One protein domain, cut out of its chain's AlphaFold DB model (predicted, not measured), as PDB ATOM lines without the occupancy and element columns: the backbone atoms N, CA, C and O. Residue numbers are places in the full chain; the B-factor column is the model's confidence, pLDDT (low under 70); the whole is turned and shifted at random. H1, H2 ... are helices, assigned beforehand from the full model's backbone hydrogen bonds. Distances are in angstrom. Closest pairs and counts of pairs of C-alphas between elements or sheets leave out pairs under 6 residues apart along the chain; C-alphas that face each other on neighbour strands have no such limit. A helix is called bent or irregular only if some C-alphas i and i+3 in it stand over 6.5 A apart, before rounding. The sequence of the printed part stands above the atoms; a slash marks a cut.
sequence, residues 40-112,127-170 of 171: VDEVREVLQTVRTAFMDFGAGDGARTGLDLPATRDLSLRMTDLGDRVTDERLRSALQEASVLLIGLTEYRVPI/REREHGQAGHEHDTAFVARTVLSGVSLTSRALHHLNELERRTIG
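AT A GLANCE: This is residues 40 to 112 and 127 to 170 of the 171 residues of an uncharacterized protein of Actinomadura sp. KC216 (UniProt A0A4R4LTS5). Look for four helices in an up-and-down bundle, each running against the one before it in the chain: H1, H2 and H3 are the shorter ones, and H4 runs the length of the body and on past it. H1 and H3 both lie between H2 and H4, and residues 127 to 138, of which 128 to 138 belong to H4, stick out as an arm. The printed part has 117 residues, with four named helices in the order H1, H2, H3, H4 and no named strand; the class is all helix. It is only just compact, close to loose, with a radius of gyration of the C-alphas of 16.2 A, and spans 62 by 23 by 23 A, the arm adding to its length.

IN THESE COORDINATES: Find C-alpha 40 at (48.829, 13.321, -23.493); from there H1, residues 40 to 58, runs 27.0 A. H2, residues 69 to 85, runs 24.5 A. Next look at C-alpha 89 at (48.341, 20.259, -35.409), where H3, residues 89 to 109, begins and runs 30.7 A. H4, residues 128 to 169, runs 58.8 A to C-alpha 169 at (60.786, 11.489, -22.457). It is irregular, with C-alphas 130 and 133 7.9 A apart, and has a kink of 34 degrees near residue 135.

HOW THE PARTS SIT: Begin with H1 and H2, a helical hairpin: they touch, closest at the C-alphas of Val 43 and Leu 82, 6.7 A apart, and run opposite ways at a tilt of 35.3 degrees, only just steep. H2 and H3 form a second hairpin, closest at the C-alphas of Gly 83 and Arg 92, 4.5 A apart, at a shallow tilt of 13 degrees. H1 and H3 touch, closest at the C-alphas of Phe 54 and Leu 102, 7.6 A apart, and run the same way at a shallow tilt of 32 degrees, only just short of steep. H4, with residues 143 to 161 alone, touches H1, closest at the C-alphas of Phe 54 and Val 147, 5.3 A apart; they run opposite ways at a shallow tilt of 24 degrees. With the same residues H4 touches H3, closest at the C-alphas of Ala 98 and Gly 150, 5.8 A apart. H2 and H4 are apart. In H1 and H2 every O i to N i+4 pair is within hydrogen-bond range; in H3 16 of 17 are, and in H4 32 of 38.

THE WHOLE: The C-alphas farthest apart are those of Arg 127 and Gly 170, 63.1 A. Residues 113 to 126 are not printed, and C-alphas 112 and 127 are 16.2 A apart across this cut. The link from H2 to H3 is tight and that from H1 to H2 short. The mean pLDDT of the printed part is 76.1; look for values under 70 at residues 59 to 70, 107 to 112, 127 to 140 and 168 to 170.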
ATOM      1  N   VAL A  40      48.418  14.561 -22.796       82.25
ATOM      2  CA  VAL A  40      48.829  13.321 -23.493       82.25
ATOM      3  C   VAL A  40      48.047  12.070 -23.071       82.25
ATOM      4  O   VAL A  40      47.624  11.301 -23.934       82.25
ATOM      5  N   ASP A  41      47.848  11.871 -21.767       84.88
ATOM      6  CA  ASP A  41      47.164  10.686 -21.236       84.88
ATOM      7  C   ASP A  41      45.682  10.662 -21.656       84.88
ATOM      8  O   ASP A  41      45.197   9.642 -22.145       84.88
ATOM      9  N   GLU A  42      44.999  11.812 -21.577       87.38
ATOM     10  CA  GLU A  42      43.602  11.974 -22.012       87.38
ATOM     11  C   GLU A  42      43.468  11.757 -23.531       87.38
ATOM     12  O   GLU A  42      42.566  11.059 -23.994       87.38
ATOM     13  N   VAL A  43      44.403  12.299 -24.326       87.56
ATOM     14  CA  VAL A  43      44.418  12.124 -25.790       87.56
ATOM     15  C   VAL A  43      44.601  10.656 -26.167       87.56
ATOM     16  O   VAL A  43      43.924  10.161 -27.068       87.56
ATOM     17  N   ARG A  44      45.495   9.935 -25.480       91.06
ATOM     18  CA  ARG A  44      45.705   8.499 -25.700       91.06
ATOM     19  C   ARG A  44      44.438   7.706 -25.405       91.06
ATOM     20  O   ARG A  44      44.050   6.881 -26.230       91.06
ATOM     21  N   GLU A  45      43.831   7.942 -24.247       91.31
ATOM     22  CA  GLU A  45      42.613   7.257 -23.813       91.31
ATOM     23  C   GLU A  45      41.474   7.470 -24.817       91.31
ATOM     24  O   GLU A  45      40.844   6.508 -25.266       91.31
ATOM     25  N   VAL A  46      41.264   8.715 -25.252       90.31
ATOM     26  CA  VAL A  46      40.224   9.044 -26.232       90.31
ATOM     27  C   VAL A  46      40.519   8.414 -27.592       90.31
ATOM     28  O   VAL A  46      39.642   7.762 -28.152       90.31
ATOM     29  N   LEU A  47      41.747   8.506 -28.112       90.69
ATOM     30  CA  LEU A  47      42.103   7.873 -29.390       90.69
ATOM     31  C   LEU A  47      41.950   6.345 -29.357       90.69
ATOM     32  O   LEU A  47      41.550   5.749 -30.357       90.69
ATOM     33  N   GLN A  48      42.256   5.700 -28.228       91.25
ATOM     34  CA  GLN A  48      42.031   4.263 -28.049       91.25
ATOM     35  C   GLN A  48      40.541   3.930 -28.026       91.25
ATOM     36  O   GLN A  48      40.119   3.028 -28.746       91.25
ATOM     37  N   THR A  49      39.752   4.687 -27.264       89.44
ATOM     38  CA  THR A  49      38.294   4.517 -27.170       89.44
ATOM     39  C   THR A  49      37.636   4.654 -28.542       89.44
ATOM     40  O   THR A  49      36.854   3.798 -28.947       89.44
ATOM     41  N   VAL A  50      38.016   5.678 -29.309       89.19
ATOM     42  CA  VAL A  50      37.493   5.928 -30.660       89.19
ATOM     43  C   VAL A  50      37.922   4.836 -31.639       89.19
ATOM     44  O   VAL A  50      37.122   4.384 -32.455       89.19
ATOM     45  N   ARG A  51      39.174   4.364 -31.562       89.25
ATOM     46  CA  ARG A  51      39.635   3.252 -32.404       89.25
ATOM     47  C   ARG A  51      38.832   1.982 -32.134       89.25
ATOM     48  O   ARG A  51      38.467   1.295 -33.084       89.25
ATOM     49  N   THR A  52      38.579   1.674 -30.863       86.75
ATOM     50  CA  THR A  52      37.740   0.542 -30.461       86.75
ATOM     51  C   THR A  52      36.327   0.714 -31.005       86.75
ATOM     52  O   THR A  52      35.853  -0.184 -31.688       86.75
ATOM     53  N   ALA A  53      35.730   1.903 -30.865       85.19
ATOM     54  CA  ALA A  53      34.416   2.192 -31.437       85.19
ATOM     55  C   ALA A  53      34.362   1.905 -32.951       85.19
ATOM     56  O   ALA A  53      33.461   1.207 -33.407       85.19
ATOM     57  N   PHE A  54      35.345   2.362 -33.740       85.31
ATOM     58  CA  PHE A  54      35.394   2.052 -35.177       85.31
ATOM     59  C   PHE A  54      35.551   0.551 -35.468       85.31
ATOM     60  O   PHE A  54      34.895   0.038 -36.374       85.31
ATOM     61  N   MET A  55      36.403  -0.159 -34.724       83.00
ATOM     62  CA  MET A  55      36.568  -1.610 -34.884       83.00
ATOM     63  C   MET A  55      35.271  -2.362 -34.573       83.00
ATOM     64  O   MET A  55      34.892  -3.262 -35.324       83.00
ATOM     65  N   ASP A  56      34.564  -1.947 -33.525       78.19
ATOM     66  CA  ASP A  56      33.293  -2.542 -33.122       78.19
ATOM     67  C   ASP A  56      32.192  -2.275 -34.160       78.19
ATOM     68  O   ASP A  56      31.406  -3.170 -34.476       78.19
ATOM     69  N   PHE A  57      32.173  -1.078 -34.766       73.88
ATOM     70  CA  PHE A  57      31.309  -0.779 -35.914       73.88
ATOM     71  C   PHE A  57      31.593  -1.709 -37.102       73.88
ATOM     72  O   PHE A  57      30.658  -2.200 -37.737       73.88
ATOM     73  N   GLY A  58      32.871  -1.965 -37.400       70.50
ATOM     74  CA  GLY A  58      33.294  -2.836 -38.500       70.50
ATOM     75  C   GLY A  58      32.990  -4.319 -38.288       70.50
ATOM     76  O   GLY A  58      32.773  -5.037 -39.260       70.50
ATOM     77  N   ALA A  59      32.935  -4.781 -37.037       69.06
ATOM     78  CA  ALA A  59      32.663  -6.178 -36.695       69.06
ATOM     79  C   ALA A  59      31.197  -6.603 -36.917       69.06
ATOM     80  O   ALA A  59      30.858  -7.765 -36.707       69.06
ATOM     81  N   GLY A  60      30.314  -5.685 -37.330       56.88
ATOM     82  CA  GLY A  60      28.898  -5.978 -37.579       56.88
ATOM     83  C   GLY A  60      28.063  -6.168 -36.309       56.88
ATOM     84  O   GLY A  60      26.847  -6.310 -36.392       56.88
ATOM     85  N   ASP A  61      28.677  -6.079 -35.129       51.22
ATOM     86  CA  ASP A  61      28.029  -6.307 -33.834       51.22
ATOM     87  C   ASP A  61      27.341  -5.047 -33.285       51.22
ATOM     88  O   ASP A  61      27.017  -4.945 -32.106       51.22
ATOM     89  N   GLY A  62      27.086  -4.054 -34.141       48.47
ATOM     90  CA  GLY A  62      26.588  -2.755 -33.701       48.47
ATOM     91  C   GLY A  62      25.180  -2.765 -33.084       48.47
ATOM     92  O   GLY A  62      24.729  -1.719 -32.638       48.47
ATOM     93  N   ALA A  63      24.459  -3.890 -33.079       44.16
ATOM     94  CA  ALA A  63      23.233  -4.046 -32.288       44.16
ATOM     95  C   ALA A  63      23.521  -4.366 -30.803       44.16
ATOM     96  O   ALA A  63      22.640  -4.221 -29.960       44.16
ATOM     97  N   ARG A  64      24.748  -4.794 -30.472       43.88
ATOM     98  CA  ARG A  64      25.198  -5.151 -29.119       43.88
ATOM     99  C   ARG A  64      26.087  -4.103 -28.456       43.88
ATOM    100  O   ARG A  64      26.220  -4.144 -27.238       43.88
ATOM    101  N   THR A  65      26.680  -3.170 -29.202       49.12
ATOM    102  CA  THR A  65      27.752  -2.323 -28.648       49.12
ATOM    103  C   THR A  65      27.307  -1.154 -27.771       49.12
ATOM    104  O   THR A  65      28.171  -0.479 -27.225       49.12
ATOM    105  N   GLY A  66      26.008  -0.879 -27.601       46.59
ATOM    106  CA  GLY A  66      25.552   0.162 -26.663       46.59
ATOM    107  C   GLY A  66      26.141   1.561 -26.914       46.59
ATOM    108  O   GLY A  66      26.133   2.402 -26.017       46.59
ATOM    109  N   LEU A  67      26.666   1.824 -28.118       55.94
ATOM    110  CA  LEU A  67      27.030   3.164 -28.571       55.94
ATOM    111  C   LEU A  67      25.738   3.880 -28.951       55.94
ATOM    112  O   LEU A  67      25.414   4.077 -30.121       55.94
ATOM    113  N   ASP A  68      24.979   4.228 -27.919       65.25
ATOM    114  CA  ASP A  68      23.833   5.100 -28.065       65.25
ATOM    115  C   ASP A  68      24.325   6.453 -28.609       65.25
ATOM    116  O   ASP A  68      25.441   6.909 -28.316       65.25
ATOM    117  N   LEU A  69      23.483   7.122 -29.399       64.56
ATOM    118  CA  LEU A  69      23.765   8.464 -29.926       64.56
ATOM    119  C   LEU A  69      24.324   9.434 -28.858       64.56
ATOM    120  O   LEU A  69      25.277  10.151 -29.163       64.56
ATOM    121  N   PRO A  70      23.809   9.454 -27.608       64.44
ATOM    122  CA  PRO A  70      24.362  10.261 -26.523       64.44
ATOM    123  C   PRO A  70      25.827   9.948 -26.197       64.44
ATOM    124  O   PRO A  70      26.631  10.871 -26.124       64.44
ATOM    125  N   ALA A  71      26.206   8.671 -26.082       76.88
ATOM    126  CA  ALA A  71      27.582   8.277 -25.762       76.88
ATOM    127  C   ALA A  71      28.560   8.666 -26.881       76.88
ATOM    128  O   ALA A  71      29.676   9.121 -26.626       76.88
ATOM    129  N   THR A  72      28.114   8.547 -28.132       78.75
ATOM    130  CA  THR A  72      28.895   8.958 -29.305       78.75
ATOM    131  C   THR A  72      29.054  10.476 -29.369       78.75
ATOM    132  O   THR A  72      30.145  10.981 -29.637       78.75
ATOM    133  N   ARG A  73      27.984  11.221 -29.073       80.44
ATOM    134  CA  ARG A  73      28.011  12.684 -29.022       80.44
ATOM    135  C   ARG A  73      28.938  13.187 -27.918       80.44
ATOM    136  O   ARG A  73      29.736  14.084 -28.175       80.44
ATOM    137  N   ASP A  74      28.883  12.586 -26.735       85.94
ATOM    138  CA  ASP A  74      29.777  12.918 -25.622       85.94
ATOM    139  C   ASP A  74      31.239  12.626 -25.975       85.94
ATOM    140  O   ASP A  74      32.122  13.444 -25.706       85.94
ATOM    141  N   LEU A  75      31.506  11.493 -26.633       86.94
ATOM    142  CA  LEU A  75      32.843  11.154 -27.114       86.94
ATOM    143  C   LEU A  75      33.335  12.159 -28.164       86.94
ATOM    144  O   LEU A  75      34.465  12.635 -28.065       86.94
ATOM    145  N   SER A  76      32.481  12.555 -29.110       87.62
ATOM    146  CA  SER A  76      32.805  13.593 -30.091       87.62
ATOM    147  C   SER A  76      33.109  14.937 -29.428       87.62
ATOM    148  O   SER A  76      34.081  15.590 -29.802       87.62
ATOM    149  N   LEU A  77      32.310  15.360 -28.444       87.00
ATOM    150  CA  LEU A  77      32.542  16.609 -27.714       87.00
ATOM    151  C   LEU A  77      33.878  16.576 -26.967       87.00
ATOM    152  O   LEU A  77      34.633  17.545 -27.020       87.00
ATOM    153  N   ARG A  78      34.212  15.442 -26.337       89.31
ATOM    154  CA  ARG A  78      35.521  15.234 -25.700       89.31
ATOM    155  C   ARG A  78      36.673  15.318 -26.698       89.31
ATOM    156  O   ARG A  78      37.707  15.890 -26.375       89.31
ATOM    157  N   MET A  79      36.518  14.769 -27.902       89.81
ATOM    158  CA  MET A  79      37.538  14.867 -28.954       89.81
ATOM    159  C   MET A  79      37.748  16.311 -29.410       89.81
ATOM    160  O   MET A  79      38.892  16.720 -29.596       89.81
ATOM    161  N   THR A  80      36.668  17.082 -29.556       88.75
ATOM    162  CA  THR A  80      36.739  18.505 -29.903       88.75
ATOM    163  C   THR A  80      37.432  19.314 -28.803       88.75
ATOM    164  O   THR A  80      38.394  20.014 -29.104       88.75
ATOM    165  N   ASP A  81      37.032  19.148 -27.536       89.44
ATOM    166  CA  ASP A  81      37.666  19.828 -26.391       89.44
ATOM    167  C   ASP A  81      39.164  19.493 -26.281       89.44
ATOM    168  O   ASP A  81      40.014  20.370 -26.109       89.44
ATOM    169  N   LEU A  82      39.522  18.217 -26.452       88.50
ATOM    170  CA  LEU A  82      40.924  17.810 -26.474       88.50
ATOM    171  C   LEU A  82      41.675  18.392 -27.672       88.50
ATOM    172  O   LEU A  82      42.825  18.798 -27.514       88.50
ATOM    173  N   GLY A  83      41.047  18.478 -28.846       86.06
ATOM    174  CA  GLY A  83      41.625  19.119 -30.027       86.06
ATOM    175  C   GLY A  83      42.013  20.580 -29.776       86.06
ATOM    176  O   GLY A  83      43.101  21.002 -30.179       86.06
ATOM    177  N   ASP A  84      41.182  21.320 -29.040       85.38
ATOM    178  CA  ASP A  84      41.437  22.720 -28.679       85.38
ATOM    179  C   ASP A  84      42.582  22.864 -27.660       85.38
ATOM    180  O   ASP A  84      43.329  23.846 -27.669       85.38
ATOM    181  N   ARG A  85      42.767  21.859 -26.796       84.38
ATOM    182  CA  ARG A  85      43.819  21.824 -25.763       84.38
ATOM    183  C   ARG A  85      45.160  21.293 -26.276       84.38
ATOM    184  O   ARG A  85      46.203  21.555 -25.669       84.38
ATOM    185  N   VAL A  86      45.161  20.536 -27.370       86.25
ATOM    186  CA  VAL A  86      46.366  19.975 -27.991       86.25
ATOM    187  C   VAL A  86      47.033  21.022 -28.879       86.25
ATOM    188  O   VAL A  86      46.403  21.640 -29.734       86.25
ATOM    189  N   THR A  87      48.340  21.227 -28.705       84.00
ATOM    190  CA  THR A  87      49.099  22.198 -29.516       84.00
ATOM    191  C   THR A  87      49.641  21.600 -30.819       84.00
ATOM    192  O   THR A  87      49.975  22.349 -31.735       84.00
ATOM    193  N   ASP A  88      49.750  20.273 -30.914       86.19
ATOM    194  CA  ASP A  88      50.205  19.579 -32.122       86.19
ATOM    195  C   ASP A  88      49.091  19.525 -33.179       86.19
ATOM    196  O   ASP A  88      48.037  18.928 -32.963       86.19
ATOM    197  N   GLU A  89      49.340  20.133 -34.340       85.50
ATOM    198  CA  GLU A  89      48.341  20.259 -35.409       85.50
ATOM    199  C   GLU A  89      47.890  18.905 -35.965       85.50
ATOM    200  O   GLU A  89      46.726  18.734 -36.311       85.50
ATOM    201  N   ARG A  90      48.790  17.914 -36.032       87.94
ATOM    202  CA  ARG A  90      48.454  16.594 -36.585       87.94
ATOM    203  C   ARG A  90      47.523  15.832 -35.655       87.94
ATOM    204  O   ARG A  90      46.587  15.194 -36.125       87.94
ATOM    205  N   LEU A  91      47.771  15.894 -34.347       88.94
ATOM    206  CA  LEU A  91      46.869  15.316 -33.352       88.94
ATOM    207  C   LEU A  91      45.528  16.050 -33.321       88.94
ATOM    208  O   LEU A  91      44.493  15.394 -33.247       88.94
ATOM    209  N   ARG A  92      45.536  17.384 -33.427       90.38
ATOM    210  CA  ARG A  92      44.310  18.187 -33.491       90.38
ATOM    211  C   ARG A  92      43.447  17.815 -34.697       90.38
ATOM    212  O   ARG A  92      42.285  17.464 -34.506       90.38
ATOM    213  N   SER A  93      44.010  17.840 -35.908       89.56
ATOM    214  CA  SER A  93      43.286  17.463 -37.134       89.56
ATOM    215  C   SER A  93      42.789  16.022 -37.050       89.56
ATOM    216  O   SER A  93      41.630  15.767 -37.357       89.56
ATOM    217  N   ALA A  94      43.588  15.090 -36.518       90.19
ATOM    218  CA  ALA A  94      43.134  13.716 -36.346       90.19
ATOM    219  C   ALA A  94      41.955  13.587 -35.359       90.19
ATOM    220  O   ALA A  94      41.026  12.826 -35.610       90.19
ATOM    221  N   LEU A  95      41.954  14.322 -34.245       90.94
ATOM    222  CA  LEU A  95      40.821  14.318 -33.311       90.94
ATOM    223  C   LEU A  95      39.559  14.918 -33.949       90.94
ATOM    224  O   LEU A  95      38.477  14.366 -33.784       90.94
ATOM    225  N   GLN A  96      39.689  15.998 -34.718       91.12
ATOM    226  CA  GLN A  96      38.557  16.623 -35.410       91.12
ATOM    227  C   GLN A  96      38.016  15.751 -36.554       91.12
ATOM    228  O   GLN A  96      36.810  15.583 -36.698       91.12
ATOM    229  N   GLU A  97      38.887  15.144 -37.357       90.62
ATOM    230  CA  GLU A  97      38.470  14.264 -38.454       90.62
ATOM    231  C   GLU A  97      37.840  12.972 -37.927       90.62
ATOM    232  O   GLU A  97      36.803  12.536 -38.426       90.62
ATOM    233  N   ALA A  98      38.417  12.370 -36.882       89.62
ATOM    234  CA  ALA A  98      37.845  11.177 -36.273       89.62
ATOM    235  C   ALA A  98      36.473  11.449 -35.639       89.62
ATOM    236  O   ALA A  98      35.614  10.570 -35.694       89.62
ATOM    237  N   SER A  99      36.244  12.637 -35.067       89.81
ATOM    238  CA  SER A  99      34.949  12.980 -34.471       89.81
ATOM    239  C   SER A  99      33.860  13.126 -35.537       89.81
ATOM    240  O   SER A  99      32.774  12.565 -35.386       89.81
ATOM    241  N   VAL A 100      34.178  13.768 -36.666       87.56
ATOM    242  CA  VAL A 100      33.276  13.884 -37.825       87.56
ATOM    243  C   VAL A 100      32.922  12.511 -38.395       87.56
ATOM    244  O   VAL A 100      31.748  12.226 -38.629       87.56
ATOM    245  N   LEU A 101      33.914  11.635 -38.590       87.31
ATOM    246  CA  LEU A 101      33.678  10.280 -39.099       87.31
ATOM    247  C   LEU A 101      32.809   9.455 -38.141       87.31
ATOM    248  O   LEU A 101      31.948   8.697 -38.587       87.31
ATOM    249  N   LEU A 102      33.022   9.609 -36.833       84.62
ATOM    250  CA  LEU A 102      32.260   8.904 -35.811       84.62
ATOM    251  C   LEU A 102      30.791   9.360 -35.781       84.62
ATOM    252  O   LEU A 102      29.899   8.512 -35.780       84.62
ATOM    253  N   ILE A 103      30.530  10.674 -35.831       83.94
ATOM    254  CA  ILE A 103      29.164  11.215 -35.943       83.94
ATOM    255  C   ILE A 103      28.497  10.703 -37.223       83.94
ATOM    256  O   ILE A 103      27.386  10.172 -37.162       83.94
ATOM    257  N   GLY A 104      29.195  10.782 -38.360       79.50
ATOM    258  CA  GLY A 104      28.672  10.331 -39.649       79.50
ATOM    259  C   GLY A 104      28.254   8.858 -39.649       79.50
ATOM    260  O   GLY A 104      27.217   8.520 -40.213       79.50
ATOM    261  N   LEU A 105      28.997   7.979 -38.964       77.50
ATOM    262  CA  LEU A 105      28.606   6.571 -38.795       77.50
ATOM    263  C   LEU A 105      27.341   6.391 -37.951       77.50
ATOM    264  O   LEU A 105      26.544   5.495 -38.230       77.50
ATOM    265  N   THR A 106      27.154   7.210 -36.915       72.12
ATOM    266  CA  THR A 106      25.962   7.117 -36.060       72.12
ATOM    267  C   THR A 106      24.706   7.658 -36.717       72.12
ATOM    268  O   THR A 106      23.661   7.021 -36.610       72.12
ATOM    269  N   GLU A 107      24.795   8.775 -37.440       68.00
ATOM    270  CA  GLU A 107      23.662   9.331 -38.191       68.00
ATOM    271  C   GLU A 107      23.211   8.376 -39.294       68.00
ATOM    272  O   GLU A 107      22.018   8.168 -39.484       68.00
ATOM    273  N   TYR A 108      24.166   7.708 -39.941       64.00
ATOM    274  CA  TYR A 108      23.900   6.703 -40.960       64.00
ATOM    275  C   TYR A 108      23.089   5.497 -40.445       64.00
ATOM    276  O   TYR A 108      22.391   4.830 -41.205       64.00
ATOM    277  N   ARG A 109      23.149   5.209 -39.140       55.91
ATOM    278  CA  ARG A 109      22.385   4.125 -38.511       55.91
ATOM    279  C   ARG A 109      20.993   4.511 -38.038       55.91
ATOM    280  O   ARG A 109      20.210   3.613 -37.733       55.91
ATOM    281  N   VAL A 110      20.681   5.799 -37.939       45.41
ATOM    282  CA  VAL A 110      19.325   6.229 -37.605       45.41
ATOM    283  C   VAL A 110      18.520   6.177 -38.902       45.41
ATOM    284  O   VAL A 110      18.779   6.990 -39.790       45.41
ATOM    285  N   PRO A 111      17.549   5.257 -39.070       42.00
ATOM    286  CA  PRO A 111      16.618   5.395 -40.176       42.00
ATOM    287  C   PRO A 111      15.966   6.775 -40.052       42.00
ATOM    288  O   PRO A 111      15.430   7.136 -39.002       42.00
ATOM    289  N   ILE A 112      16.005   7.559 -41.133       39.66
ATOM    290  CA  ILE A 112      15.434   8.919 -41.227       39.66
ATOM    291  C   ILE A 112      13.895   8.913 -41.010       39.66
ATOM    292  O   ILE A 112      13.237   9.944 -41.083       39.66
ATOM    293  N   ARG A 127       8.002  -0.423 -52.945       46.38
ATOM    294  CA  ARG A 127       9.248   0.200 -53.455       46.38
ATOM    295  C   ARG A 127      10.526  -0.567 -53.107       46.38
ATOM    296  O   ARG A 127      11.536  -0.380 -53.776       46.38
ATOM    297  N   GLU A 128      10.485  -1.469 -52.132       49.53
ATOM    298  CA  GLU A 128      11.679  -2.194 -51.668       49.53
ATOM    299  C   GLU A 128      12.152  -3.309 -52.614       49.53
ATOM    300  O   GLU A 128      13.319  -3.694 -52.577       49.53
ATOM    301  N   ARG A 129      11.299  -3.809 -53.517       49.66
ATOM    302  CA  ARG A 129      11.652  -4.961 -54.369       49.66
ATOM    303  C   ARG A 129      12.403  -4.615 -55.658       49.66
ATOM    304  O   ARG A 129      13.000  -5.509 -56.241       49.66
ATOM    305  N   GLU A 130      12.424  -3.349 -56.082       45.34
ATOM    306  CA  GLU A 130      13.061  -2.950 -57.353       45.34
ATOM    307  C   GLU A 130      14.261  -1.999 -57.184       45.34
ATOM    308  O   GLU A 130      14.996  -1.778 -58.143       45.34
ATOM    309  N   HIS A 131      14.522  -1.463 -55.983       45.66
ATOM    310  CA  HIS A 131      15.665  -0.562 -55.714       45.66
ATOM    311  C   HIS A 131      16.594  -1.016 -54.564       45.66
ATOM    312  O   HIS A 131      17.590  -0.351 -54.286       45.66
ATOM    313  N   GLY A 132      16.323  -2.159 -53.923       43.56
ATOM    314  CA  GLY A 132      17.017  -2.582 -52.696       43.56
ATOM    315  C   GLY A 132      18.459  -3.088 -52.849       43.56
ATOM    316  O   GLY A 132      19.207  -3.065 -51.879       43.56
ATOM    317  N   GLN A 133      18.897  -3.521 -54.037       46.22
ATOM    318  CA  GLN A 133      20.245  -4.104 -54.190       46.22
ATOM    319  C   GLN A 133      21.347  -3.069 -54.449       46.22
ATOM    320  O   GLN A 133      22.412  -3.161 -53.848       46.22
ATOM    321  N   ALA A 134      21.096  -2.047 -55.272       44.56
ATOM    322  CA  ALA A 134      22.105  -1.022 -55.566       44.56
ATOM    323  C   ALA A 134      22.309  -0.028 -54.403       44.56
ATOM    324  O   ALA A 134      23.422   0.450 -54.193       44.56
ATOM    325  N   GLY A 135      21.253   0.255 -53.625       46.22
ATOM    326  CA  GLY A 135      21.339   1.099 -52.428       46.22
ATOM    327  C   GLY A 135      22.185   0.449 -51.332       46.22
ATOM    328  O   GLY A 135      23.178   1.022 -50.898       46.22
ATOM    329  N   HIS A 136      21.881  -0.803 -50.975       49.34
ATOM    330  CA  HIS A 136      22.565  -1.507 -49.885       49.34
ATOM    331  C   HIS A 136      24.060  -1.793 -50.140       49.34
ATOM    332  O   HIS A 136      24.855  -1.862 -49.197       49.34
ATOM    333  N   GLU A 137      24.491  -1.926 -51.396       49.75
ATOM    334  CA  GLU A 137      25.918  -2.061 -51.726       49.75
ATOM    335  C   GLU A 137      26.688  -0.741 -51.559       49.75
ATOM    336  O   GLU A 137      27.811  -0.738 -51.050       49.75
ATOM    337  N   HIS A 138      26.095   0.397 -51.934       53.25
ATOM    338  CA  HIS A 138      26.690   1.718 -51.684       53.25
ATOM    339  C   HIS A 138      26.765   2.042 -50.190       53.25
ATOM    340  O   HIS A 138      27.766   2.577 -49.709       53.25
ATOM    341  N   ASP A 139      25.737   1.630 -49.467       65.44
ATOM    342  CA  ASP A 139      25.562   1.787 -48.034       65.44
ATOM    343  C   ASP A 139      26.629   1.032 -47.221       65.44
ATOM    344  O   ASP A 139      27.328   1.596 -46.372       65.44
ATOM    345  N   THR A 140      26.848  -0.242 -47.549       66.56
ATOM    346  CA  THR A 140      27.886  -1.067 -46.910       66.56
ATOM    347  C   THR A 140      29.300  -0.637 -47.294       66.56
ATOM    348  O   THR A 140      30.183  -0.607 -46.432       66.56
ATOM    349  N   ALA A 141      29.528  -0.234 -48.548       71.19
ATOM    350  CA  ALA A 141      30.814   0.299 -48.990       71.19
ATOM    351  C   ALA A 141      31.168   1.620 -48.284       71.19
ATOM    352  O   ALA A 141      32.328   1.826 -47.914       71.19
ATOM    353  N   PHE A 142      30.182   2.496 -48.053       77.50
ATOM    354  CA  PHE A 142      30.364   3.731 -47.293       77.50
ATOM    355  C   PHE A 142      30.763   3.440 -45.845       77.50
ATOM    356  O   PHE A 142      31.788   3.943 -45.383       77.50
ATOM    357  N   VAL A 143      30.011   2.583 -45.146       76.44
ATOM    358  CA  VAL A 143      30.309   2.214 -43.753       76.44
ATOM    359  C   VAL A 143      31.688   1.566 -43.642       76.44
ATOM    360  O   VAL A 143      32.498   1.992 -42.819       76.44
ATOM    361  N   ALA A 144      32.004   0.600 -44.509       79.31
ATOM    362  CA  ALA A 144      33.304  -0.066 -44.517       79.31
ATOM    363  C   ALA A 144      34.456   0.928 -44.748       79.31
ATOM    364  O   ALA A 144      35.462   0.898 -44.035       79.31
ATOM    365  N   ARG A 145      34.306   1.855 -45.703       83.94
ATOM    366  CA  ARG A 145      35.313   2.887 -45.992       83.94
ATOM    367  C   ARG A 145      35.495   3.857 -44.829       83.94
ATOM    368  O   ARG A 145      36.634   4.197 -44.505       83.94
ATOM    369  N   THR A 146      34.407   4.295 -44.208       84.62
ATOM    370  CA  THR A 146      34.429   5.211 -43.062       84.62
ATOM    371  C   THR A 146      35.074   4.552 -41.845       84.62
ATOM    372  O   THR A 146      35.969   5.145 -41.244       84.62
ATOM    373  N   VAL A 147      34.734   3.293 -41.546       85.00
ATOM    374  CA  VAL A 147      35.373   2.509 -40.477       85.00
ATOM    375  C   VAL A 147      36.871   2.343 -40.730       85.00
ATOM    376  O   VAL A 147      37.680   2.686 -39.868       85.00
ATOM    377  N   LEU A 148      37.270   1.880 -41.919       86.88
ATOM    378  CA  LEU A 148      38.687   1.708 -42.265       86.88
ATOM    379  C   LEU A 148      39.461   3.028 -42.175       86.88
ATOM    380  O   LEU A 148      40.604   3.049 -41.708       86.88
ATOM    381  N   SER A 149      38.837   4.131 -42.592       88.69
ATOM    382  CA  SER A 149      39.438   5.465 -42.517       88.69
ATOM    383  C   SER A 149      39.601   5.914 -41.066       88.69
ATOM    384  O   SER A 149      40.692   6.339 -40.692       88.69
ATOM    385  N   GLY A 150      38.578   5.729 -40.226       87.25
ATOM    386  CA  GLY A 150      38.624   6.025 -38.793       87.25
ATOM    387  C   GLY A 150      39.685   5.214 -38.046       87.25
ATOM    388  O   GLY A 150      40.487   5.777 -37.294       87.25
ATOM    389  N   VAL A 151      39.781   3.904 -38.305       89.44
ATOM    390  CA  VAL A 151      40.821   3.035 -37.719       89.44
ATOM    391  C   VAL A 151      42.219   3.457 -38.172       89.44
ATOM    392  O   VAL A 151      43.135   3.552 -37.351       89.44
ATOM    393  N   SER A 152      42.405   3.719 -39.466       92.06
ATOM    394  CA  SER A 152      43.692   4.159 -40.021       92.06
ATOM    395  C   SER A 152      44.141   5.486 -39.407       92.06
ATOM    396  O   SER A 152      45.281   5.616 -38.954       92.06
ATOM    397  N   LEU A 153      43.231   6.457 -39.331       92.00
ATOM    398  CA  LEU A 153      43.492   7.799 -38.827       92.00
ATOM    399  C   LEU A 153      43.832   7.797 -37.331       92.00
ATOM    400  O   LEU A 153      44.873   8.323 -36.936       92.00
ATOM    401  N   THR A 154      43.036   7.108 -36.510       91.56
ATOM    402  CA  THR A 154      43.313   6.946 -35.070       91.56
ATOM    403  C   THR A 154      44.608   6.174 -34.807       91.56
ATOM    404  O   THR A 154      45.376   6.535 -33.916       91.56
ATOM    405  N   SER A 155      44.919   5.151 -35.611       91.88
ATOM    406  CA  SER A 155      46.174   4.394 -35.487       91.88
ATOM    407  C   SER A 155      47.402   5.243 -35.817       91.88
ATOM    408  O   SER A 155      48.405   5.179 -35.101       91.88
ATOM    409  N   ARG A 156      47.328   6.078 -36.862       92.69
ATOM    410  CA  ARG A 156      48.396   7.033 -37.206       92.69
ATOM    411  C   ARG A 156      48.570   8.095 -36.123       92.69
ATOM    412  O   ARG A 156      49.705   8.386 -35.756       92.69
ATOM    413  N   ALA A 157      47.473   8.616 -35.577       90.69
ATOM    414  CA  ALA A 157      47.509   9.578 -34.478       90.69
ATOM    415  C   ALA A 157      48.166   8.982 -33.222       90.69
ATOM    416  O   ALA A 157      49.056   9.602 -32.645       90.69
ATOM    417  N   LEU A 158      47.820   7.744 -32.852       91.94
ATOM    418  CA  LEU A 158      48.470   7.019 -31.752       91.94
ATOM    419  C   LEU A 158      49.963   6.777 -32.011       91.94
ATOM    420  O   LEU A 158      50.773   6.869 -31.089       91.94
ATOM    421  N   HIS A 159      50.350   6.461 -33.249       92.56
ATOM    422  CA  HIS A 159      51.760   6.301 -33.604       92.56
ATOM    423  C   HIS A 159      52.535   7.616 -33.454       92.56
ATOM    424  O   HIS A 159      53.578   7.632 -32.804       92.56
ATOM    425  N   HIS A 160      51.990   8.716 -33.982       90.25
ATOM    426  CA  HIS A 160      52.571  10.054 -33.851       90.25
ATOM    427  C   HIS A 160      52.658  10.488 -32.382       90.25
ATOM    428  O   HIS A 160      53.696  10.981 -31.952       90.25
ATOM    429  N   LEU A 161      51.632  10.206 -31.571       89.06
ATOM    430  CA  LEU A 161      51.658  10.457 -30.127       89.06
ATOM    431  C   LEU A 161      52.810   9.708 -29.437       89.06
ATOM    432  O   LEU A 161      53.571  10.307 -28.681       89.06
ATOM    433  N   ASN A 162      52.988   8.419 -29.742       88.94
ATOM    434  CA  ASN A 162      54.100   7.629 -29.206       88.94
ATOM    435  C   ASN A 162      55.468   8.152 -29.685       88.94
ATOM    436  O   ASN A 162      56.446   8.093 -28.940       88.94
ATOM    437  N   GLU A 163      55.570   8.655 -30.917       87.38
ATOM    438  CA  GLU A 163      56.798   9.268 -31.433       87.38
ATOM    439  C   GLU A 163      57.132  10.569 -30.689       87.38
ATOM    440  O   GLU A 163      58.279  10.774 -30.280       87.38
ATOM    441  N   LEU A 164      56.128  11.419 -30.453       83.56
ATOM    442  CA  LEU A 164      56.265  12.637 -29.656       83.56
ATOM    443  C   LEU A 164      56.692  12.321 -28.220       83.56
ATOM    444  O   LEU A 164      57.604  12.959 -27.693       83.56
ATOM    445  N   GLU A 165      56.106  11.303 -27.594       80.88
ATOM    446  CA  GLU A 165      56.511  10.849 -26.262       80.88
ATOM    447  C   GLU A 165      57.948  10.336 -26.222       80.88
ATOM    448  O   GLU A 165      58.708  10.711 -25.331       80.88
ATOM    449  N   ARG A 166      58.365   9.519 -27.197       80.69
ATOM    450  CA  ARG A 166      59.753   9.035 -27.277       80.69
ATOM    451  C   ARG A 166      60.739  10.192 -27.373       80.69
ATOM    452  O   ARG A 166      61.725  10.224 -26.641       80.69
ATOM    453  N   ARG A 167      60.442  11.179 -28.223       73.94
ATOM    454  CA  ARG A 167      61.277  12.377 -28.397       73.94
ATOM    455  C   ARG A 167      61.339  13.254 -27.149       73.94
ATOM    456  O   ARG A 167      62.343  13.928 -26.941       73.94
ATOM    457  N   THR A 168      60.291  13.266 -26.329       65.56
ATOM    458  CA  THR A 168      60.198  14.159 -25.163       65.56
ATOM    459  C   THR A 168      60.636  13.525 -23.851       65.56
ATOM    460  O   THR A 168      61.187  14.224 -23.001       65.56
ATOM    461  N   ILE A 169      60.434  12.220 -23.680       64.69
ATOM    462  CA  ILE A 169      60.786  11.489 -22.457       64.69
ATOM    463  C   ILE A 169      62.202  10.901 -22.550       64.69
ATOM    464  O   ILE A 169      62.827  10.688 -21.513       64.69
ATOM    465  N   GLY A 170      62.752  10.713 -23.757       53.25
ATOM    466  CA  GLY A 170      64.134  10.259 -23.935       53.25
ATOM    467  C   GLY A 170      64.402   8.919 -23.248       53.25
ATOM    468  O   GLY A 170      65.365   8.798 -22.491       53.25
TER     469      GLY A 170